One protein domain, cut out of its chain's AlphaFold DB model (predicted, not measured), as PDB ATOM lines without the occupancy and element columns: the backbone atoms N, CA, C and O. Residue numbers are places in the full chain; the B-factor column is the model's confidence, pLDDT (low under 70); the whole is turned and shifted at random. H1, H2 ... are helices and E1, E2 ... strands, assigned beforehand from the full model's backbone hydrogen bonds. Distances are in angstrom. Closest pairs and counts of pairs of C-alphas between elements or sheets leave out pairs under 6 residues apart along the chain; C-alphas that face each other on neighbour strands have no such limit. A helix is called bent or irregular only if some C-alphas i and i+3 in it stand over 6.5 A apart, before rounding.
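AT A GLANCE: This is residues 3 to 49 of the 290 residues of the protein "Reverse transcriptase domain-containing protein" of Chryseobacterium sp. CECT 9393 (UniProt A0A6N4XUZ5). A two-stranded hairpin, E1 and E2, makes one end of a long, loosely built shape and a single helix, H1, makes the other end, away from the hairpin. Between them the unnamed stretch of residues 19 to 31 swings out in a loop and returns to the short strand E3, which comes close to the beginning of E1. The printed part has 47 residues, with three named strands and then one named helix along the chain, E1, E2, E3, H1; the sheet has the order E1 - E2 and is antiparallel, and the class is mixed, helices and strands. The whole is loose, with a radius of gyration of the C-alphas of 13.4 A, and has a flat outline spanning 43 by 23 by 12 A.

IN THESE COORDINATES: E1, residues 3 to 7, begins at C-alpha 3, (38.882, 146.769, 42.172), and is 12.6 A long from first to last C-alpha. E2, residues 10 to 18, is the longest strand by residues, measures 19.9 A and bends by 79 degrees at residue 13. E3, residues 32 to 34, is 6.1 A long and begins at C-alpha 32, (38.805, 142.955, 40.202). H1, residues 38 to 48, is 15.0 A long and ends at C-alpha 48, (61.316, 135.995, 43.335). H1 is irregular: C-alphas 44 and 47 are 7.3 A apart.

HOW THE PARTS SIT: E1 and E2 form a hairpin of antiparallel neighbour strands, with 144 degrees between their directions. The C-alphas of Ser 6 and Lys 14 face each other at 4.5 A. Within hydrogen-bond range are N 5 and O 15, at 2.9 A, and N 15 and O 5, at 2.8 A. E3 pairs with no named strand. The closest C-alphas of E1 and E3 are those of Val 3 and Ala 32, 4.3 A apart. E2 and E3 are near each other, with 6 pairs of C-alphas within 10 A. H1 is apart from E1, E2 and E3. In H1, 4 of 7 O i to N i+4 pairs are within hydrogen-bond range.

THE WHOLE: The two C-alphas farthest apart are those of Asn 9 and Ser 47, 42.9 A. Residues 37 to 43, of which 38 to 43 belong to H1, stand free. The link from E2 to E3, 13 residues, is long; the links from E1 to E2 and from E3 to H1 are tight. The printed part has no cut. The mean pLDDT of the printed part is 81.5, and residue 11 is under 70.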
ATOM      1  N   VAL A   3      40.245 146.909  42.687       87.69
ATOM      2  CA  VAL A   3      38.882 146.769  42.172       87.69
ATOM      3  C   VAL A   3      38.442 148.082  41.541       87.69
ATOM      4  O   VAL A   3      38.680 149.152  42.105       87.69
ATOM      5  N   GLU A   4      37.774 147.989  40.397       88.25
ATOM      6  CA  GLU A   4      37.172 149.121  39.701       88.25
ATOM      7  C   GLU A   4      35.753 149.392  40.220       88.25
ATOM      8  O   GLU A   4      34.929 148.482  40.347       88.25
ATOM      9  N   ARG A   5      35.457 150.656  40.542       82.44
ATOM     10  CA  ARG A   5      34.119 151.115  40.946       82.44
ATOM     11  C   ARG A   5      33.755 152.412  40.242       82.44
ATOM     12  O   ARG A   5      34.608 153.276  40.070       82.44
ATOM     13  N   SER A   6      32.488 152.577  39.886       79.62
ATOM     14  CA  SER A   6      31.945 153.861  39.443       79.62
ATOM     15  C   SER A   6      31.879 154.859  40.603       79.62
ATOM     16  O   SER A   6      31.662 154.477  41.758       79.62
ATOM     17  N   ILE A   7      32.070 156.143  40.301       79.31
ATOM     18  CA  ILE A   7      31.858 157.223  41.271       79.31
ATOM     19  C   ILE A   7      30.346 157.374  41.514       79.31
ATOM     20  O   ILE A   7      29.571 157.277  40.555       79.31
ATOM     21  N   PRO A   8      29.900 157.620  42.762       72.12
ATOM     22  CA  PRO A   8      28.512 157.990  43.028       72.12
ATOM     23  C   PRO A   8      28.092 159.163  42.132       72.12
ATOM     24  O   PRO A   8      28.825 160.141  42.008       72.12
ATOM     25  N   ASN A   9      26.936 159.051  41.477       71.88
ATOM     26  CA  ASN A   9      26.378 160.057  40.560       71.88
ATOM     27  C   ASN A   9      27.171 160.312  39.260       71.88
ATOM     28  O   ASN A   9      26.849 161.240  38.521       71.88
ATOM     29  N   ASN A  10      28.176 159.491  38.922       74.00
ATOM     30  CA  ASN A  10      28.830 159.559  37.612       74.00
ATOM     31  C   ASN A  10      29.341 158.185  37.152       74.00
ATOM     32  O   ASN A  10      30.472 157.792  37.435       74.00
ATOM     33  N   ALA A  11      28.519 157.474  36.375       69.94
ATOM     34  CA  ALA A  11      28.847 156.142  35.860       69.94
ATOM     35  C   ALA A  11      30.026 156.123  34.864       69.94
ATOM     36  O   ALA A  11      30.640 155.075  34.670       69.94
ATOM     37  N   LYS A  12      30.368 157.263  34.242       75.56
ATOM     38  CA  LYS A  12      31.486 157.355  33.283       75.56
ATOM     39  C   LYS A  12      32.842 157.469  33.975       75.56
ATOM     40  O   LYS A  12      33.847 157.045  33.409       75.56
ATOM     41  N   LYS A  13      32.892 158.029  35.189       75.94
ATOM     42  CA  LYS A  13      34.134 158.137  35.959       75.94
ATOM     43  C   LYS A  13      34.299 156.925  36.867       75.94
ATOM     44  O   LYS A  13      33.414 156.583  37.650       75.94
ATOM     45  N   LYS A  14      35.463 156.291  36.772       82.19
ATOM     46  CA  LYS A  14      35.806 155.092  37.533       82.19
ATOM     47  C   LYS A  14      36.965 155.371  38.483       82.19
ATOM     48  O   LYS A  14      37.854 156.157  38.172       82.19
ATOM     49  N   VAL A  15      36.941 154.726  39.643       85.25
ATOM     50  CA  VAL A  15      37.959 154.829  40.691       85.25
ATOM     51  C   VAL A  15      38.442 153.435  41.051       85.25
ATOM     52  O   VAL A  15      37.656 152.493  41.176       85.25
ATOM     53  N   TYR A  16      39.750 153.323  41.261       86.38
ATOM     54  CA  TYR A  16      40.397 152.101  41.708       86.38
ATOM     55  C   TYR A  16      40.530 152.114  43.228       86.38
ATOM     56  O   TYR A  16      41.116 153.031  43.801       86.38
ATOM     57  N   LYS A  17      39.982 151.098  43.897       85.81
ATOM     58  CA  LYS A  17      40.114 150.922  45.349       85.81
ATOM     59  C   LYS A  17      40.714 149.566  45.674       85.81
ATOM     60  O   LYS A  17      40.433 148.570  45.005       85.81
ATOM     61  N   ARG A  18      41.522 149.512  46.734       86.25
ATOM     62  CA  ARG A  18      42.058 148.248  47.232       86.25
ATOM     63  C   ARG A  18      41.011 147.560  48.102       86.25
ATOM     64  O   ARG A  18      40.518 148.147  49.057       86.25
ATOM     65  N   LYS A  19      40.657 146.324  47.756       86.56
ATOM     66  CA  LYS A  19      39.711 145.499  48.511       86.56
ATOM     67  C   LYS A  19      40.226 144.068  48.629       86.56
ATOM     68  O   LYS A  19      40.823 143.527  47.692       86.56
ATOM     69  N   TYR A  20      40.005 143.465  49.789       87.19
ATOM     70  CA  TYR A  20      40.220 142.039  49.992       87.19
ATOM     71  C   TYR A  20      39.097 141.229  49.324       87.19
ATOM     72  O   TYR A  20      37.930 141.634  49.324       87.19
ATOM     73  N   ILE A  21      39.461 140.117  48.688       86.56
ATOM     74  CA  ILE A  21      38.523 139.207  48.028       86.56
ATOM     75  C   ILE A  21      38.898 137.788  48.447       86.56
ATOM     76  O   ILE A  21      39.992 137.343  48.118       86.56
ATOM     77  N   ASP A  22      37.981 137.095  49.125       84.69
ATOM     78  CA  ASP A  22      38.238 135.770  49.709       84.69
ATOM     79  C   ASP A  22      38.496 134.668  48.675       84.69
ATOM     80  O   ASP A  22      39.336 133.799  48.885       84.69
ATOM     81  N   LYS A  23      37.756 134.669  47.556       88.38
ATOM     82  CA  LYS A  23      37.808 133.606  46.536       88.38
ATOM     83  C   LYS A  23      37.925 134.179  45.128       88.38
ATOM     84  O   LYS A  23      37.297 135.188  44.807       88.38
ATOM     85  N   SER A  24      38.665 133.478  44.267       82.31
ATOM     86  CA  SER A  24      38.871 133.857  42.860       82.31
ATOM     87  C   SER A  24      37.591 133.871  42.025       82.31
ATOM     88  O   SER A  24      37.479 134.657  41.086       82.31
ATOM     89  N   SER A  25      36.586 133.079  42.406       88.94
ATOM     90  CA  SER A  25      35.256 133.086  41.785       88.94
ATOM     91  C   SER A  25      34.580 134.461  41.831       88.94
ATOM     92  O   SER A  25      33.835 134.808  40.920       88.94
ATOM     93  N   TYR A  26      34.883 135.277  42.846       88.00
ATOM     94  CA  TYR A  26      34.286 136.602  43.022       88.00
ATOM     95  C   TYR A  26      35.000 137.711  42.242       88.00
ATOM     96  O   TYR A  26      34.609 138.870  42.351       88.00
ATOM     97  N   PHE A  27      36.049 137.412  41.467       87.88
ATOM     98  CA  PHE A  27      36.799 138.450  40.748       87.88
ATOM     99  C   PHE A  27      35.942 139.179  39.716       87.88
ATOM    100  O   PHE A  27      36.015 140.403  39.630       87.88
ATOM    101  N   LYS A  28      35.101 138.441  38.980       85.38
ATOM    102  CA  LYS A  28      34.212 139.024  37.970       85.38
ATOM    103  C   LYS A  28      33.120 139.876  38.615       85.38
ATOM    104  O   LYS A  28      32.924 141.010  38.213       85.38
ATOM    105  N   GLU A  29      32.463 139.349  39.645       87.75
ATOM    106  CA  GLU A  29      31.408 140.055  40.387       87.75
ATOM    107  C   GLU A  29      31.938 141.336  41.043       87.75
ATOM    108  O   GLU A  29      31.323 142.397  40.969       87.75
ATOM    109  N   LYS A  30      33.120 141.256  41.659       84.19
ATOM    110  CA  LYS A  30      33.740 142.380  42.358       84.19
ATOM    111  C   LYS A  30      34.572 143.270  41.435       84.19
ATOM    112  O   LYS A  30      35.299 144.086  41.977       84.19
ATOM    113  N   ASN A  31      34.504 143.131  40.106       85.38
ATOM    114  CA  ASN A  31      35.268 143.930  39.132       85.38
ATOM    115  C   ASN A  31      36.757 144.078  39.496       85.38
ATOM    116  O   ASN A  31      37.318 145.178  39.530       85.38
ATOM    117  N   ALA A  32      37.396 142.964  39.851       86.12
ATOM    118  CA  ALA A  32      38.805 142.955  40.202       86.12
ATOM    119  C   ALA A  32      39.665 143.120  38.940       86.12
ATOM    120  O   ALA A  32      39.552 142.334  38.003       86.12
ATOM    121  N   VAL A  33      40.530 144.135  38.929       87.19
ATOM    122  CA  VAL A  33      41.337 144.509  37.755       87.19
ATOM    123  C   VAL A  33      42.775 144.024  37.885       87.19
ATOM    124  O   VAL A  33      43.355 143.533  36.924       87.19
ATOM    125  N   ALA A  34      43.362 144.140  39.077       84.19
ATOM    126  CA  ALA A  34      44.760 143.787  39.299       84.19
ATOM    127  C   ALA A  34      45.010 143.278  40.722       84.19
ATOM    128  O   ALA A  34      44.285 143.602  41.664       84.19
ATOM    129  N   PHE A  35      46.064 142.484  40.905       82.62
ATOM    130  CA  PHE A  35      46.494 142.043  42.236       82.62
ATOM    131  C   PHE A  35      47.274 143.133  42.982       82.62
ATOM    132  O   PHE A  35      46.987 143.405  44.152       82.62
ATOM    133  N   CYS A  36      48.208 143.779  42.288       81.38
ATOM    134  CA  CYS A  36      49.106 144.812  42.796       81.38
ATOM    135  C   CYS A  36      49.352 145.882  41.725       81.38
ATOM    136  O   CYS A  36      49.018 145.688  40.553       81.38
ATOM    137  N   SER A  37      49.908 147.022  42.134       82.50
ATOM    138  CA  SER A  37      50.402 148.032  41.191       82.50
ATOM    139  C   SER A  37      51.782 147.651  40.634       82.50
ATOM    140  O   SER A  37      52.493 146.839  41.225       82.50
ATOM    141  N   LYS A  38      52.205 148.284  39.527       77.50
ATOM    142  CA  LYS A  38      53.555 148.096  38.953       77.50
ATOM    143  C   LYS A  38      54.657 148.335  39.997       77.50
ATOM    144  O   LYS A  38      55.573 147.528  40.105       77.50
ATOM    145  N   LYS A  39      54.541 149.409  40.792       78.12
ATOM    146  CA  LYS A  39      55.514 149.755  41.845       78.12
ATOM    147  C   LYS A  39      55.578 148.682  42.935       78.12
ATOM    148  O   LYS A  39      56.662 148.243  43.292       78.12
ATOM    149  N   GLU A  40      54.424 148.214  43.405       81.88
ATOM    150  CA  GLU A  40      54.351 147.174  44.441       81.88
ATOM    151  C   GLU A  40      54.905 145.832  43.969       81.88
ATOM    152  O   GLU A  40      55.573 145.142  44.733       81.88
ATOM    153  N   PHE A  41      54.642 145.465  42.714       81.25
ATOM    154  CA  PHE A  41      55.184 144.246  42.124       81.25
ATOM    155  C   PHE A  41      56.715 144.286  42.074       81.25
ATOM    156  O   PHE A  41      57.377 143.339  42.492       81.25
ATOM    157  N   ILE A  42      57.282 145.400  41.604       76.25
ATOM    158  CA  ILE A  42      58.737 145.586  41.530       76.25
ATOM    159  C   ILE A  42      59.355 145.596  42.933       76.25
ATOM    160  O   ILE A  42      60.419 145.028  43.138       76.25
ATOM    161  N   GLN A  43      58.694 146.186  43.925       78.25
ATOM    162  CA  GLN A  43      59.242 146.240  45.278       78.25
ATOM    163  C   GLN A  43      59.203 144.879  45.993       78.25
ATOM    164  O   GLN A  43      60.172 144.502  46.647       78.25
ATOM    165  N   ASN A  44      58.105 144.127  45.856       78.88
ATOM    166  CA  ASN A  44      57.852 142.948  46.692       78.88
ATOM    167  C   ASN A  44      58.153 141.609  46.005       78.88
ATOM    168  O   ASN A  44      58.377 140.609  46.684       78.88
ATOM    169  N   ASN A  45      58.124 141.553  44.670       77.69
ATOM    170  CA  ASN A  45      58.164 140.292  43.923       77.69
ATOM    171  C   ASN A  45      59.398 140.150  43.024       77.69
ATOM    172  O   ASN A  45      59.624 139.071  42.479       77.69
ATOM    173  N   LEU A  46      60.217 141.194  42.873       73.75
ATOM    174  CA  LEU A  46      61.381 141.167  41.983       73.75
ATOM    175  C   LEU A  46      62.447 140.163  42.448       73.75
ATOM    176  O   LEU A  46      63.029 139.455  41.629       73.75
ATOM    177  N   SER A  47      62.624 140.010  43.764       72.12
ATOM    178  CA  SER A  47      63.512 139.005  44.366       72.12
ATOM    179  C   SER A  47      63.101 137.556  44.068       72.12
ATOM    180  O   SER A  47      63.942 136.665  44.114       72.12
ATOM    181  N   LEU A  48      61.829 137.315  43.725       72.94
ATOM    182  CA  LEU A  48      61.316 135.995  43.335       72.94
ATOM    183  C   LEU A  48      61.595 135.667  41.863       72.94
ATOM    184  O   LEU A  48      61.466 134.517  41.448       72.94
ATOM    185  N   ILE A  49      61.921 136.686  41.065       72.19
ATOM    186  CA  ILE A  49      62.120 136.575  39.620       72.19
ATOM    187  C   ILE A  49      63.607 136.605  39.294       72.19
ATOM    188  O   ILE A  49      64.027 135.907  38.387       72.19
TER     189      ILE A  49